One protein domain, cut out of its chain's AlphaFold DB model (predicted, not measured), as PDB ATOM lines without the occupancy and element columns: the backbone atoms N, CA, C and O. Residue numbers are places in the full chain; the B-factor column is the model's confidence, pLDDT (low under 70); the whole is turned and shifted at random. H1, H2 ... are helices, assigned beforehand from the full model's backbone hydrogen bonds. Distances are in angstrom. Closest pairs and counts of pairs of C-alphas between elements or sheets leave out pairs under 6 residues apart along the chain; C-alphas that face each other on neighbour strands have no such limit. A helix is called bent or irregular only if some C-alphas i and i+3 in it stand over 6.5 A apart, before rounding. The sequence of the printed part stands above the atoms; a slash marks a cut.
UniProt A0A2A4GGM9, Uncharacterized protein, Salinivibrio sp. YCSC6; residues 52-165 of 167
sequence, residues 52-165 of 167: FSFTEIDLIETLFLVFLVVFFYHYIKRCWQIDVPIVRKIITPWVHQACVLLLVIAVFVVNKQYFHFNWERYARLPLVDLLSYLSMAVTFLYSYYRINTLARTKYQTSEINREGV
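What this domain is: This is residues 52 to 165 of the 167 residues of an uncharacterized protein of Salinivibrio sp. YCSC6 (UniProt A0A2A4GGM9). Three long helices make a loose, splayed up-and-down bundle: H3, the longest, makes the long axis, with H1 along part of it and H2 crossing close to it near Pro 93 and then spreading away like one arm of a V. The last residues of H3 and the end after it, residues 156 to 165, stick out beyond the other two helices. The printed part has 114 residues with three named helices, in the order H1, H2, H3, and no named strand; the class is all helix. The whole is loose, with a radius of gyration of the C-alphas of 19.4 A, and its spans of 66 by 36 by 20 A make it only just flat.

How they stand to each other: H1, residues 55 to 79, touches H3, residues 126 to 163, at a shallow tilt of 17 degrees, and the two run the same way. Their closest C-alphas, those of Tyr 75 and Tyr 144, are 6.2 A apart. H2, residues 86 to 115, is close to H1 but not clearly touching it, with the closest C-alphas, those of Cys 79 and Lys 89, 6.5 A apart. These two run opposite ways at a steep tilt of 41 degrees. H2 and H3 form a helical hairpin, opposite ways at a tilt of 38 degrees, only just steep. H2 touches H3 with its residues 92 to 100 alone, and the closest C-alphas, those of Pro 93 and Ser 143, are 5.3 A apart. H2 has a kink of 31 degrees near residue 93 and is only just irregular, C-alphas 90 and 93 being 7.0 A apart. In H1 and H3 every O i to N i+4 pair is within hydrogen-bond range; in H2 it is 24 of 26.

Where its parts are: H1 begins at C-alpha 55, at (23.956, -11.604, 269.337), and is 35.4 A long from first to last C-alpha. H2 is 43.8 A long and ends at C-alpha 115, at (9.307, -5.873, 299.533). H3 is 56.0 A long and ends at C-alpha 163, at (2.654, 40.834, 258.962).

The domain as a whole: The two C-alphas farthest apart, those of His 116 and Val 165, are 66.7 A apart. The printed part has no cut, and both links, 6 residues from H1 to H2 and 10 from H2 to H3, are short. Residues 102 to 107 of H2, residues 120 to 125, and residues 156 to 165, of which 156 to 163 belong to H3, stand free. The mean pLDDT of the printed part is 73.4, and it is under 70 at residues 52 to 58, 117 to 130 and 154 to 165 of this predicted model.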
ATOM      1  N   PHE A  52      30.115 -11.926 276.775       43.84
ATOM      2  CA  PHE A  52      30.005 -13.055 275.856       43.84
ATOM      3  C   PHE A  52      28.689 -13.805 276.063       43.84
ATOM      4  O   PHE A  52      28.604 -14.680 276.919       43.84
ATOM      5  N   SER A  53      27.698 -13.472 275.226       49.62
ATOM      6  CA  SER A  53      26.611 -14.335 274.720       49.62
ATOM      7  C   SER A  53      25.257 -13.625 274.744       49.62
ATOM      8  O   SER A  53      24.502 -13.802 275.687       49.62
ATOM      9  N   PHE A  54      24.931 -12.879 273.685       52.12
ATOM     10  CA  PHE A  54      23.649 -12.934 272.959       52.12
ATOM     11  C   PHE A  54      23.739 -11.928 271.803       52.12
ATOM     12  O   PHE A  54      23.686 -10.720 272.015       52.12
ATOM     13  N   THR A  55      23.870 -12.418 270.570       56.00
ATOM     14  CA  THR A  55      23.956 -11.604 269.337       56.00
ATOM     15  C   THR A  55      22.796 -10.600 269.196       56.00
ATOM     16  O   THR A  55      22.920  -9.579 268.530       56.00
ATOM     17  N   GLU A  56      21.667 -10.867 269.854       55.28
ATOM     18  CA  GLU A  56      20.484 -10.003 269.899       55.28
ATOM     19  C   GLU A  56      20.671  -8.770 270.800       55.28
ATOM     20  O   GLU A  56      20.201  -7.687 270.453       55.28
ATOM     21  N   ILE A  57      21.382  -8.904 271.926       58.41
ATOM     22  CA  ILE A  57      21.685  -7.785 272.835       58.41
ATOM     23  C   ILE A  57      22.727  -6.866 272.191       58.41
ATOM     24  O   ILE A  57      22.553  -5.651 272.195       58.41
ATOM     25  N   ASP A  58      23.734  -7.451 271.542       65.31
ATOM     26  CA  ASP A  58      24.753  -6.725 270.770       65.31
ATOM     27  C   ASP A  58      24.126  -5.936 269.598       65.31
ATOM     28  O   ASP A  58      24.455  -4.775 269.336       65.31
ATOM     29  N   LEU A  59      23.115  -6.517 268.938       71.31
ATOM     30  CA  LEU A  59      22.331  -5.823 267.915       71.31
ATOM     31  C   LEU A  59      21.526  -4.647 268.495       71.31
ATOM     32  O   LEU A  59      21.482  -3.580 267.880       71.31
ATOM     33  N   ILE A  60      20.887  -4.819 269.656       73.06
ATOM     34  CA  ILE A  60      20.123  -3.754 270.330       73.06
ATOM     35  C   ILE A  60      21.044  -2.609 270.756       73.06
ATOM     36  O   ILE A  60      20.709  -1.444 270.531       73.06
ATOM     37  N   GLU A  61      22.206  -2.921 271.324       72.06
ATOM     38  CA  GLU A  61      23.206  -1.927 271.707       72.06
ATOM     39  C   GLU A  61      23.724  -1.164 270.481       72.06
ATOM     40  O   GLU A  61      23.741   0.070 270.466       72.06
ATOM     41  N   THR A  62      24.031  -1.879 269.397       76.94
ATOM     42  CA  THR A  62      24.436  -1.272 268.123       76.94
ATOM     43  C   THR A  62      23.341  -0.362 267.557       76.94
ATOM     44  O   THR A  62      23.616   0.769 267.146       76.94
ATOM     45  N   LEU A  63      22.076  -0.800 267.568       77.50
ATOM     46  CA  LEU A  63      20.932   0.017 267.143       77.50
ATOM     47  C   LEU A  63      20.767   1.262 268.017       77.50
ATOM     48  O   LEU A  63      20.466   2.342 267.502       77.50
ATOM     49  N   PHE A  64      20.991   1.135 269.325       75.38
ATOM     50  CA  PHE A  64      20.945   2.257 270.250       75.38
ATOM     51  C   PHE A  64      22.067   3.268 269.970       75.38
ATOM     52  O   PHE A  64      21.806   4.470 269.930       75.38
ATOM     53  N   LEU A  65      23.288   2.811 269.678       74.31
ATOM     54  CA  LEU A  65      24.391   3.684 269.264       74.31
ATOM     55  C   LEU A  65      24.075   4.426 267.961       74.31
ATOM     56  O   LEU A  65      24.257   5.644 267.883       74.31
ATOM     57  N   VAL A  66      23.538   3.730 266.955       79.00
ATOM     58  CA  VAL A  66      23.088   4.358 265.702       79.00
ATOM     59  C   VAL A  66      22.001   5.399 265.984       79.00
ATOM     60  O   VAL A  66      22.078   6.524 265.481       79.00
ATOM     61  N   PHE A  67      21.025   5.070 266.835       81.00
ATOM     62  CA  PHE A  67      19.999   6.011 267.279       81.00
ATOM     63  C   PHE A  67      20.614   7.251 267.936       81.00
ATOM     64  O   PHE A  67      20.213   8.360 267.590       81.00
ATOM     65  N   LEU A  68      21.602   7.103 268.825       79.00
ATOM     66  CA  LEU A  68      22.274   8.238 269.465       79.00
ATOM     67  C   LEU A  68      22.955   9.146 268.444       79.00
ATOM     68  O   LEU A  68      22.782  10.362 268.509       79.00
ATOM     69  N   VAL A  69      23.690   8.581 267.486       78.25
ATOM     70  CA  VAL A  69      24.372   9.361 266.443       78.25
ATOM     71  C   VAL A  69      23.362  10.173 265.627       78.25
ATOM     72  O   VAL A  69      23.516  11.389 265.471       78.25
ATOM     73  N   VAL A  70      22.290   9.526 265.161       83.56
ATOM     74  CA  VAL A  70      21.211  10.176 264.397       83.56
ATOM     75  C   VAL A  70      20.505  11.237 265.245       83.56
ATOM     76  O   VAL A  70      20.264  12.359 264.786       83.56
ATOM     77  N   PHE A  71      20.218  10.913 266.506       84.44
ATOM     78  CA  PHE A  71      19.602  11.817 267.463       84.44
ATOM     79  C   PHE A  71      20.450  13.071 267.662       84.44
ATOM     80  O   PHE A  71      19.941  14.174 267.472       84.44
ATOM     81  N   PHE A  72      21.735  12.933 268.000       82.06
ATOM     82  CA  PHE A  72      22.621  14.073 268.239       82.06
ATOM     83  C   PHE A  72      22.761  14.942 266.995       82.06
ATOM     84  O   PHE A  72      22.656  16.164 267.101       82.06
ATOM     85  N   TYR A  73      22.910  14.334 265.816       82.69
ATOM     86  CA  TYR A  73      22.972  15.070 264.558       82.69
ATOM     87  C   TYR A  73      21.730  15.954 264.347       82.69
ATOM     88  O   TYR A  73      21.840  17.170 264.148       82.69
ATOM     89  N   HIS A  74      20.527  15.381 264.462       83.06
ATOM     90  CA  HIS A  74      19.285  16.140 264.294       83.06
ATOM     91  C   HIS A  74      19.031  17.133 265.433       83.06
ATOM     92  O   HIS A  74      18.589  18.260 265.188       83.06
ATOM     93  N   TYR A  75      19.326  16.746 266.671       81.81
ATOM     94  CA  TYR A  75      19.129  17.565 267.859       81.81
ATOM     95  C   TYR A  75      20.030  18.803 267.842       81.81
ATOM     96  O   TYR A  75      19.536  19.909 268.056       81.81
ATOM     97  N   ILE A  76      21.317  18.660 267.506       80.88
ATOM     98  CA  ILE A  76      22.259  19.783 267.370       80.88
ATOM     99  C   ILE A  76      21.807  20.728 266.253       80.88
ATOM    100  O   ILE A  76      21.723  21.939 266.476       80.88
ATOM    101  N   LYS A  77      21.418  20.189 265.087       81.81
ATOM    102  CA  LYS A  77      20.899  20.997 263.972       81.81
ATOM    103  C   LYS A  77      19.693  21.843 264.394       81.81
ATOM    104  O   LYS A  77      19.612  23.019 264.046       81.81
ATOM    105  N   ARG A  78      18.766  21.277 265.175       77.12
ATOM    106  CA  ARG A  78      17.613  22.014 265.728       77.12
ATOM    107  C   ARG A  78      18.011  22.995 266.819       77.12
ATOM    108  O   ARG A  78      17.453  24.086 266.890       77.12
ATOM    109  N   CYS A  79      19.003  22.655 267.633       79.19
ATOM    110  CA  CYS A  79      19.519  23.554 268.651       79.19
ATOM    111  C   CYS A  79      20.064  24.844 268.039       79.19
ATOM    112  O   CYS A  79      19.846  25.903 268.617       79.19
ATOM    113  N   TRP A  80      20.710  24.803 266.877       77.19
ATOM    114  CA  TRP A  80      21.193  26.017 266.204       77.19
ATOM    115  C   TRP A  80      20.075  26.959 265.729       77.19
ATOM    116  O   TRP A  80      20.315  28.149 265.584       77.19
ATOM    117  N   GLN A  81      18.842  26.474 265.555       75.19
ATOM    118  CA  GLN A  81      17.714  27.277 265.053       75.19
ATOM    119  C   GLN A  81      17.003  28.112 266.138       75.19
ATOM    120  O   GLN A  81      16.132  28.927 265.834       75.19
ATOM    121  N   ILE A  82      17.341  27.921 267.415       74.19
ATOM    122  CA  ILE A  82      16.628  28.514 268.559       74.19
ATOM    123  C   ILE A  82      17.535  29.531 269.272       74.19
ATOM    124  O   ILE A  82      18.702  29.242 269.492       74.19
ATOM    125  N   ASP A  83      17.014  30.668 269.750       70.44
ATOM    126  CA  ASP A  83      17.791  31.680 270.513       70.44
ATOM    127  C   ASP A  83      17.859  31.378 272.023       70.44
ATOM    128  O   ASP A  83      17.633  32.221 272.885       70.44
ATOM    129  N   VAL A  84      18.125  30.122 272.374       71.00
ATOM    130  CA  VAL A  84      18.362  29.708 273.768       71.00
ATOM    131  C   VAL A  84      19.862  29.424 273.943       71.00
ATOM    132  O   VAL A  84      20.481  28.898 273.014       71.00
ATOM    133  N   PRO A  85      20.480  29.728 275.100       75.56
ATOM    134  CA  PRO A  85      21.895  29.440 275.324       75.56
ATOM    135  C   PRO A  85      22.231  27.980 274.993       75.56
ATOM    136  O   PRO A  85      21.574  27.066 275.499       75.56
ATOM    137  N   ILE A  86      23.244  27.767 274.144       70.06
ATOM    138  CA  ILE A  86      23.648  26.446 273.620       70.06
ATOM    139  C   ILE A  86      23.850  25.447 274.761       70.06
ATOM    140  O   ILE A  86      23.332  24.334 274.719       70.06
ATOM    141  N   VAL A  87      24.495  25.899 275.836       70.00
ATOM    142  CA  VAL A  87      24.750  25.113 277.045       70.00
ATOM    143  C   VAL A  87      23.456  24.566 277.659       70.00
ATOM    144  O   VAL A  87      23.371  23.387 277.992       70.00
ATOM    145  N   ARG A  88      22.391  25.379 277.730       73.19
ATOM    146  CA  ARG A  88      21.092  24.946 278.267       73.19
ATOM    147  C   ARG A  88      20.469  23.851 277.402       73.19
ATOM    148  O   ARG A  88      19.849  22.936 277.936       73.19
ATOM    149  N   LYS A  89      20.637  23.927 276.081       73.69
ATOM    150  CA  LYS A  89      20.088  22.946 275.137       73.69
ATOM    151  C   LYS A  89      20.839  21.624 275.180       73.69
ATOM    152  O   LYS A  89      20.197  20.582 275.173       73.69
ATOM    153  N   ILE A  90      22.168  21.674 275.267       74.12
ATOM    154  CA  ILE A  90      23.011  20.477 275.370       74.12
ATOM    155  C   ILE A  90      22.703  19.728 276.663       74.12
ATOM    156  O   ILE A  90      22.594  18.513 276.635       74.12
ATOM    157  N   ILE A  91      22.500  20.444 277.771       76.31
ATOM    158  CA  ILE A  91      22.265  19.840 279.089       76.31
ATOM    159  C   ILE A  91      20.838  19.288 279.234       76.31
ATOM    160  O   ILE A  91      20.632  18.325 279.959       76.31
ATOM    161  N   THR A  92      19.847  19.855 278.537       78.50
ATOM    162  CA  THR A  92      18.419  19.503 278.709       78.50
ATOM    163  C   THR A  92      18.115  17.992 278.646       78.50
ATOM    164  O   THR A  92      17.423  17.521 279.550       78.50
ATOM    165  N   PRO A  93      18.621  17.212 277.671       77.69
ATOM    166  CA  PRO A  93      18.383  15.770 277.612       77.69
ATOM    167  C   PRO A  93      18.970  15.031 278.813       77.69
ATOM    168  O   PRO A  93      18.321  14.154 279.372       77.69
ATOM    169  N   TRP A  94      20.151  15.451 279.270       78.69
ATOM    170  CA  TRP A  94      20.811  14.888 280.446       78.69
ATOM    171  C   TRP A  94      20.064  15.199 281.740       78.69
ATOM    172  O   TRP A  94      20.005  14.348 282.621       78.69
ATOM    173  N   VAL A  95      19.440  16.377 281.858       80.06
ATOM    174  CA  VAL A  95      18.595  16.694 283.023       80.06
ATOM    175  C   VAL A  95      17.381  15.781 283.073       80.06
ATOM    176  O   VAL A  95      17.083  15.236 284.130       80.06
ATOM    177  N   HIS A  96      16.684  15.599 281.949       80.12
ATOM    178  CA  HIS A  96      15.535  14.695 281.918       80.12
ATOM    179  C   HIS A  96      15.966  13.258 282.239       80.12
ATOM    180  O   HIS A  96      15.304  12.600 283.038       80.12
ATOM    181  N   GLN A  97      17.113  12.815 281.712       77.75
ATOM    182  CA  GLN A  97      17.668  11.495 282.014       77.75
ATOM    183  C   GLN A  97      18.015  11.338 283.498       77.75
ATOM    184  O   GLN A  97      17.684  10.320 284.097       77.75
ATOM    185  N   ALA A  98      18.610  12.360 284.118       77.75
ATOM    186  CA  ALA A  98      18.896  12.361 285.548       77.75
ATOM    187  C   ALA A  98      17.610  12.293 286.389       77.75
ATOM    188  O   ALA A  98      17.565  11.569 287.378       77.75
ATOM    189  N   CYS A  99      16.544  12.996 285.993       79.00
ATOM    190  CA  CYS A  99      15.252  12.912 286.678       79.00
ATOM    191  C   CYS A  99      14.641  11.507 286.598       79.00
ATOM    192  O   CYS A  99      14.158  10.998 287.607       79.00
ATOM    193  N   VAL A 100      14.681  10.876 285.421       79.19
ATOM    194  CA  VAL A 100      14.205   9.497 285.242       79.19
ATOM    195  C   VAL A 100      15.035   8.535 286.088       79.19
ATOM    196  O   VAL A 100      14.469   7.712 286.803       79.19
ATOM    197  N   LEU A 101      16.361   8.686 286.093       78.50
ATOM    198  CA  LEU A 101      17.254   7.866 286.908       78.50
ATOM    199  C   LEU A 101      16.958   8.004 288.408       78.50
ATOM    200  O   LEU A 101      16.860   7.000 289.107       78.50
ATOM    201  N   LEU A 102      16.763   9.229 288.904       78.56
ATOM    202  CA  LEU A 102      16.387   9.462 290.303       78.56
ATOM    203  C   LEU A 102      15.062   8.791 290.660       78.56
ATOM    204  O   LEU A 102      14.941   8.227 291.743       78.56
ATOM    205  N   LEU A 103      14.079   8.832 289.757       80.56
ATOM    206  CA  LEU A 103      12.800   8.159 289.960       80.56
ATOM    207  C   LEU A 103      12.976   6.636 290.025       80.56
ATOM    208  O   LEU A 103      12.424   6.004 290.922       80.56
ATOM    209  N   VAL A 104      13.795   6.057 289.142       78.50
ATOM    210  CA  VAL A 104      14.133   4.625 289.176       78.50
ATOM    211  C   VAL A 104      14.817   4.254 290.497       78.50
ATOM    212  O   VAL A 104      14.414   3.286 291.137       78.50
ATOM    213  N   ILE A 105      15.782   5.055 290.961       77.19
ATOM    214  CA  ILE A 105      16.459   4.849 292.252       77.19
ATOM    215  C   ILE A 105      15.470   4.960 293.420       77.19
ATOM    216  O   ILE A 105      15.512   4.150 294.342       77.19
ATOM    217  N   ALA A 106      14.558   5.933 293.402       79.56
ATOM    218  CA  ALA A 106      13.565   6.098 294.463       79.56
ATOM    219  C   ALA A 106      12.620   4.891 294.544       79.56
ATOM    220  O   ALA A 106      12.426   4.327 295.622       79.56
ATOM    221  N   VAL A 107      12.092   4.446 293.398       80.56
ATOM    222  CA  VAL A 107      11.281   3.223 293.300       80.56
ATOM    223  C   VAL A 107      12.073   2.026 293.817       80.56
ATOM    224  O   VAL A 107      11.531   1.204 294.553       80.56
ATOM    225  N   PHE A 108      13.359   1.947 293.489       75.25
ATOM    226  CA  PHE A 108      14.233   0.876 293.941       75.25
ATOM    227  C   PHE A 108      14.408   0.846 295.463       75.25
ATOM    228  O   PHE A 108      14.222  -0.202 296.082       75.25
ATOM    229  N   VAL A 109      14.723   1.986 296.084       76.75
ATOM    230  CA  VAL A 109      14.906   2.092 297.540       76.75
ATOM    231  C   VAL A 109      13.631   1.680 298.277       76.75
ATOM    232  O   VAL A 109      13.695   0.879 299.209       76.75
ATOM    233  N   VAL A 110      12.469   2.152 297.811       82.12
ATOM    234  CA  VAL A 110      11.161   1.760 298.356       82.12
ATOM    235  C   VAL A 110      10.945   0.252 298.198       82.12
ATOM    236  O   VAL A 110      10.610  -0.431 299.164       82.12
ATOM    237  N   ASN A 111      11.202  -0.310 297.016       79.19
ATOM    238  CA  ASN A 111      11.026  -1.747 296.790       79.19
ATOM    239  C   ASN A 111      11.938  -2.606 297.675       79.19
ATOM    240  O   ASN A 111      11.493  -3.603 298.242       79.19
ATOM    241  N   LYS A 112      13.198  -2.204 297.854       75.38
ATOM    242  CA  LYS A 112      14.132  -2.898 298.742       75.38
ATOM    243  C   LYS A 112      13.659  -2.865 300.198       75.38
ATOM    244  O   LYS A 112      13.748  -3.883 300.881       75.38
ATOM    245  N   GLN A 113      13.155  -1.721 300.659       77.06
ATOM    246  CA  GLN A 113      12.768  -1.517 302.055       77.06
ATOM    247  C   GLN A 113      11.442  -2.194 302.431       77.06
ATOM    248  O   GLN A 113      11.324  -2.685 303.548       77.06
ATOM    249  N   TYR A 114      10.466  -2.238 301.519       82.25
ATOM    250  CA  TYR A 114       9.128  -2.774 301.815       82.25
ATOM    251  C   TYR A 114       8.883  -4.189 301.284       82.25
ATOM    252  O   TYR A 114       8.058  -4.906 301.843       82.25
ATOM    253  N   PHE A 115       9.585  -4.609 300.227       78.50
ATOM    254  CA  PHE A 115       9.307  -5.873 299.533       78.50
ATOM    255  C   PHE A 115      10.493  -6.847 299.533       78.50
ATOM    256  O   PHE A 115      10.410  -7.894 298.894       78.50
ATOM    257  N   HIS A 116      11.595  -6.527 300.231       71.88
ATOM    258  CA  HIS A 116      12.821  -7.343 300.280       71.88
ATOM    259  C   HIS A 116      13.308  -7.784 298.886       71.88
ATOM    260  O   HIS A 116      13.790  -8.900 298.683       71.88
ATOM    261  N   PHE A 117      13.151  -6.900 297.900       68.00
ATOM    262  CA  PHE A 117      13.406  -7.211 296.499       68.00
ATOM    263  C   PHE A 117      14.906  -7.460 296.252       68.00
ATOM    264  O   PHE A 117      15.736  -6.587 296.513       68.00
ATOM    265  N   ASN A 118      15.267  -8.650 295.750       66.38
ATOM    266  CA  ASN A 118      16.665  -9.054 295.566       66.38
ATOM    267  C   ASN A 118      17.184  -8.698 294.160       66.38
ATOM    268  O   ASN A 118      16.996  -9.446 293.198       66.38
ATOM    269  N   TRP A 119      17.813  -7.528 294.052       63.25
ATOM    270  CA  TRP A 119      18.230  -6.900 292.792       63.25
ATOM    271  C   TRP A 119      19.305  -7.651 292.021       63.25
ATOM    272  O   TRP A 119      19.259  -7.676 290.796       63.25
ATOM    273  N   GLU A 120      20.246  -8.289 292.715       65.50
ATOM    274  CA  GLU A 120      21.380  -8.979 292.085       65.50
ATOM    275  C   GLU A 120      20.925 -10.049 291.087       65.50
ATOM    276  O   GLU A 120      21.619 -10.347 290.118       65.50
ATOM    277  N   ARG A 121      19.717 -10.586 291.294       64.25
ATOM    278  CA  ARG A 121      19.089 -11.556 290.401       64.25
ATOM    279  C   ARG A 121      18.487 -10.927 289.142       64.25
ATOM    280  O   ARG A 121      18.469 -11.576 288.104       64.25
ATOM    281  N   TYR A 122      17.991  -9.696 289.234       62.62
ATOM    282  CA  TYR A 122      17.324  -8.994 288.131       62.62
ATOM    283  C   TYR A 122      18.285  -8.128 287.321       62.62
ATOM    284  O   TYR A 122      18.115  -8.032 286.114       62.62
ATOM    285  N   ALA A 123      19.320  -7.566 287.949       61.84
ATOM    286  CA  ALA A 123      20.373  -6.807 287.270       61.84
ATOM    287  C   ALA A 123      21.106  -7.629 286.198       61.84
ATOM    288  O   ALA A 123      21.685  -7.069 285.281       61.84
ATOM    289  N   ARG A 124      21.065  -8.960 286.314       60.56
ATOM    290  CA  ARG A 124      21.649  -9.905 285.355       60.56
ATOM    291  C   ARG A 124      20.709 -10.258 284.199       60.56
ATOM    292  O   ARG A 124      21.049 -11.111 283.386       60.56
ATOM    293  N   LEU A 125      19.501  -9.691 284.154       62.38
ATOM    294  CA  LEU A 125      18.532  -9.996 283.108       62.38
ATOM    295  C   LEU A 125      18.703  -9.037 281.920       62.38
ATOM    296  O   LEU A 125      18.578  -7.828 282.119       62.38
ATOM    297  N   PRO A 126      18.803  -9.555 280.679       62.97
ATOM    298  CA  PRO A 126      18.845  -8.755 279.443       62.97
ATOM    299  C   PRO A 126      17.710  -7.734 279.315       62.97
ATOM    300  O   PRO A 126      17.805  -6.711 278.642       62.97
ATOM    301  N   LEU A 127      16.583  -8.046 279.955       65.75
ATOM    302  CA  LEU A 127      15.373  -7.241 279.931       65.75
ATOM    303  C   LEU A 127      15.569  -5.895 280.646       65.75
ATOM    304  O   LEU A 127      14.935  -4.911 280.271       65.75
ATOM    305  N   VAL A 128      16.468  -5.835 281.635       66.75
ATOM    306  CA  VAL A 128      16.832  -4.591 282.329       66.75
ATOM    307  C   VAL A 128      17.638  -3.673 281.410       66.75
ATOM    308  O   VAL A 128      17.373  -2.467 281.386       66.75
ATOM    309  N   ASP A 129      18.536  -4.225 280.596       67.69
ATOM    310  CA  ASP A 129      19.320  -3.457 279.623       67.69
ATOM    311  C   ASP A 129      18.425  -2.916 278.507       67.69
ATOM    312  O   ASP A 129      18.424  -1.716 278.227       67.69
ATOM    313  N   LEU A 130      17.548  -3.761 277.953       68.31
ATOM    314  CA  LEU A 130      16.551  -3.341 276.965       68.31
ATOM    315  C   LEU A 130      15.656  -2.213 277.501       68.31
ATOM    316  O   LEU A 130      15.432  -1.210 276.818       68.31
ATOM    317  N   LEU A 131      15.147  -2.358 278.728       72.75
ATOM    318  CA  LEU A 131      14.311  -1.341 279.362       72.75
ATOM    319  C   LEU A 131      15.087  -0.034 279.581       72.75
ATOM    320  O   LEU A 131      14.528   1.050 279.409       72.75
ATOM    321  N   SER A 132      16.374  -0.128 279.912       74.12
ATOM    322  CA  SER A 132      17.257   1.028 280.081       74.12
ATOM    323  C   SER A 132      17.469   1.776 278.764       74.12
ATOM    324  O   SER A 132      17.271   2.994 278.724       74.12
ATOM    325  N   TYR A 133      17.764   1.067 277.669       76.25
ATOM    326  CA  TYR A 133      17.901   1.668 276.340       76.25
ATOM    327  C   TYR A 133      16.595   2.305 275.853       76.25
ATOM    328  O   TYR A 133      16.605   3.434 275.358       76.25
ATOM    329  N   LEU A 134      15.453   1.639 276.053       79.31
ATOM    330  CA  LEU A 134      14.135   2.192 275.722       79.31
ATOM    331  C   LEU A 134      13.831   3.455 276.535       79.31
ATOM    332  O   LEU A 134      13.386   4.461 275.980       79.31
ATOM    333  N   SER A 135      14.109   3.433 277.838       79.94
ATOM    334  CA  SER A 135      13.899   4.578 278.726       79.94
ATOM    335  C   SER A 135      14.771   5.775 278.324       79.94
ATOM    336  O   SER A 135      14.280   6.906 278.231       79.94
ATOM    337  N   MET A 136      16.041   5.532 277.984       79.25
ATOM    338  CA  MET A 136      16.932   6.550 277.417       79.25
ATOM    339  C   MET A 136      16.397   7.105 276.094       79.25
ATOM    340  O   MET A 136      16.314   8.325 275.926       79.25
ATOM    341  N   ALA A 137      15.985   6.235 275.169       79.94
ATOM    342  CA  ALA A 137      15.470   6.640 273.866       79.94
ATOM    343  C   ALA A 137      14.220   7.522 273.995       79.94
ATOM    344  O   ALA A 137      14.155   8.585 273.377       79.94
ATOM    345  N   VAL A 138      13.264   7.143 274.852       85.62
ATOM    346  CA  VAL A 138      12.055   7.939 275.129       85.62
ATOM    347  C   VAL A 138      12.418   9.297 275.728       85.62
ATOM    348  O   VAL A 138      11.882  10.324 275.307       85.62
ATOM    349  N   THR A 139      13.358   9.334 276.671       85.25
ATOM    350  CA  THR A 139      13.777  10.576 277.337       85.25
ATOM    351  C   THR A 139      14.461  11.543 276.370       85.25
ATOM    352  O   THR A 139      14.196  12.754 276.371       85.25
ATOM    353  N   PHE A 140      15.308  11.020 275.486       82.88
ATOM    354  CA  PHE A 140      15.929  11.796 274.421       82.88
ATOM    355  C   PHE A 140      14.901  12.273 273.401       82.88
ATOM    356  O   PHE A 140      14.861  13.469 273.098       82.88
ATOM    357  N   LEU A 141      13.987  11.408 272.962       86.69
ATOM    358  CA  LEU A 141      12.928  11.783 272.030       86.69
ATOM    359  C   LEU A 141      12.004  12.866 272.607       86.69
ATOM    360  O   LEU A 141      11.683  13.831 271.914       86.69
ATOM    361  N   TYR A 142      11.654  12.777 273.892       86.44
ATOM    362  CA  TYR A 142      10.911  13.818 274.607       86.44
ATOM    363  C   TYR A 142      11.675  15.148 274.639       86.44
ATOM    364  O   TYR A 142      11.114  16.218 274.383       86.44
ATOM    365  N   SER A 143      12.982  15.093 274.896       83.31
ATOM    366  CA  SER A 143      13.848  16.275 274.887       83.31
ATOM    367  C   SER A 143      13.888  16.933 273.507       83.31
ATOM    368  O   SER A 143      13.785  18.156 273.400       83.31
ATOM    369  N   TYR A 144      13.968  16.128 272.447       85.19
ATOM    370  CA  TYR A 144      13.874  16.599 271.069       85.19
ATOM    371  C   TYR A 144      12.501  17.195 270.754       85.19
ATOM    372  O   TYR A 144      12.435  18.297 270.207       85.19
ATOM    373  N   TYR A 145      11.410  16.532 271.146       85.50
ATOM    374  CA  TYR A 145      10.049  17.041 270.974       85.50
ATOM    375  C   TYR A 145       9.885  18.425 271.612       85.50
ATOM    376  O   TYR A 145       9.400  19.351 270.962       85.50
ATOM    377  N   ARG A 146      10.375  18.602 272.843       83.12
ATOM    378  CA  ARG A 146      10.343  19.884 273.558       83.12
ATOM    379  C   ARG A 146      11.132  20.982 272.842       83.12
ATOM    380  O   ARG A 146      10.704  22.130 272.803       83.12
ATOM    381  N   ILE A 147      12.297  20.658 272.288       82.50
ATOM    382  CA  ILE A 147      13.078  21.617 271.497       82.50
ATOM    383  C   ILE A 147      12.354  21.967 270.193       82.50
ATOM    384  O   ILE A 147      12.315  23.132 269.801       82.50
ATOM    385  N   ASN A 148      11.736  20.986 269.542       82.06
ATOM    386  CA  ASN A 148      11.006  21.187 268.298       82.06
ATOM    387  C   ASN A 148       9.758  22.069 268.483       82.06
ATOM    388  O   ASN A 148       9.495  22.936 267.652       82.06
ATOM    389  N   THR A 149       9.011  21.903 269.579       81.75
ATOM    390  CA  THR A 149       7.871  22.781 269.890       81.75
ATOM    391  C   THR A 149       8.325  24.218 270.137       81.75
ATOM    392  O   THR A 149       7.758  25.136 269.551       81.75
ATOM    393  N   LEU A 150       9.416  24.419 270.887       77.06
ATOM    394  CA  LEU A 150      10.010  25.748 271.093       77.06
ATOM    395  C   LEU A 150      10.476  26.402 269.782       77.06
ATOM    396  O   LEU A 150      10.309  27.609 269.602       77.06
ATOM    397  N   ALA A 151      11.042  25.621 268.856       74.62
ATOM    398  CA  ALA A 151      11.426  26.117 267.536       74.62
ATOM    399  C   ALA A 151      10.208  26.556 266.707       74.62
ATOM    400  O   ALA A 151      10.246  27.623 266.095       74.62
ATOM    401  N   ARG A 152       9.123  25.767 266.706       74.56
ATOM    402  CA  ARG A 152       7.889  26.083 265.962       74.56
ATOM    403  C   ARG A 152       7.205  27.349 266.469       74.56
ATOM    404  O   ARG A 152       6.847  28.195 265.656       74.56
ATOM    405  N   THR A 153       7.085  27.516 267.787       70.06
ATOM    406  CA  THR A 153       6.479  28.722 268.372       70.06
ATOM    407  C   THR A 153       7.247  29.983 267.973       70.06
ATOM    408  O   THR A 153       6.633  30.985 267.622       70.06
ATOM    409  N   LYS A 154       8.588  29.930 267.938       62.31
ATOM    410  CA  LYS A 154       9.415  31.065 267.495       62.31
ATOM    411  C   LYS A 154       9.147  31.446 266.034       62.31
ATOM    412  O   LYS A 154       9.046  32.634 265.740       62.31
ATOM    413  N   TYR A 155       9.030  30.458 265.144       61.41
ATOM    414  CA  TYR A 155       8.706  30.700 263.735       61.41
ATOM    415  C   TYR A 155       7.361  31.423 263.594       61.41
ATOM    416  O   TYR A 155       7.320  32.489 262.985       61.41
ATOM    417  N   GLN A 156       6.310  30.932 264.257       66.56
ATOM    418  CA  GLN A 156       4.982  31.560 264.211       66.56
ATOM    419  C   GLN A 156       4.982  32.992 264.768       66.56
ATOM    420  O   GLN A 156       4.411  33.889 264.158       66.56
ATOM    421  N   THR A 157       5.666  33.258 265.888       61.25
ATOM    422  CA  THR A 157       5.762  34.626 266.436       61.25
ATOM    423  C   THR A 157       6.542  35.574 265.518       61.25
ATOM    424  O   THR A 157       6.223  36.757 265.442       61.25
ATOM    425  N   SER A 158       7.564  35.079 264.810       61.28
ATOM    426  CA  SER A 158       8.321  35.896 263.851       61.28
ATOM    427  C   SER A 158       7.541  36.225 262.578       61.28
ATOM    428  O   SER A 158       7.770  37.277 261.987       61.28
ATOM    429  N   GLU A 159       6.623  35.346 262.177       61.31
ATOM    430  CA  GLU A 159       5.760  35.515 261.009       61.31
ATOM    431  C   GLU A 159       4.665  36.554 261.295       61.31
ATOM    432  O   GLU A 159       4.569  37.548 260.582       61.31
ATOM    433  N   ILE A 160       3.980  36.432 262.440       67.19
ATOM    434  CA  ILE A 160       2.965  37.398 262.902       67.19
ATOM    435  C   ILE A 160       3.553  38.813 263.061       67.19
ATOM    436  O   ILE A 160       2.942  39.796 262.654       67.19
ATOM    437  N   ASN A 161       4.766  38.940 263.615       61.16
ATOM    438  CA  ASN A 161       5.431  40.244 263.748       61.16
ATOM    439  C   ASN A 161       5.875  40.851 262.408       61.16
ATOM    440  O   ASN A 161       6.126  42.049 262.355       61.16
ATOM    441  N   ARG A 162       6.035  40.055 261.344       59.06
ATOM    442  CA  ARG A 162       6.330  40.586 260.005       59.06
ATOM    443  C   ARG A 162       5.072  41.086 259.313       59.06
ATOM    444  O   ARG A 162       5.144  42.117 258.654       59.06
ATOM    445  N   GLU A 163       3.949  40.398 259.493       58.81
ATOM    446  CA  GLU A 163       2.654  40.834 258.962       58.81
ATOM    447  C   GLU A 163       2.161  42.106 259.667       58.81
ATOM    448  O   GLU A 163       1.821  43.070 258.996       58.81
ATOM    449  N   GLY A 164       2.259  42.190 261.000       57.19
ATOM    450  CA  GLY A 164       1.841  43.382 261.758       57.19
ATOM    451  C   GLY A 164       2.756  44.615 261.650       57.19
ATOM    452  O   GLY A 164       2.461  45.640 262.249       57.19
ATOM    453  N   VAL A 165       3.887  44.518 260.941       54.25
ATOM    454  CA  VAL A 165       4.783  45.654 260.618       54.25
ATOM    455  C   VAL A 165       4.613  46.098 259.157       54.25
ATOM    456  O   VAL A 165       5.142  47.134 258.762       54.25
TER     457      VAL A 165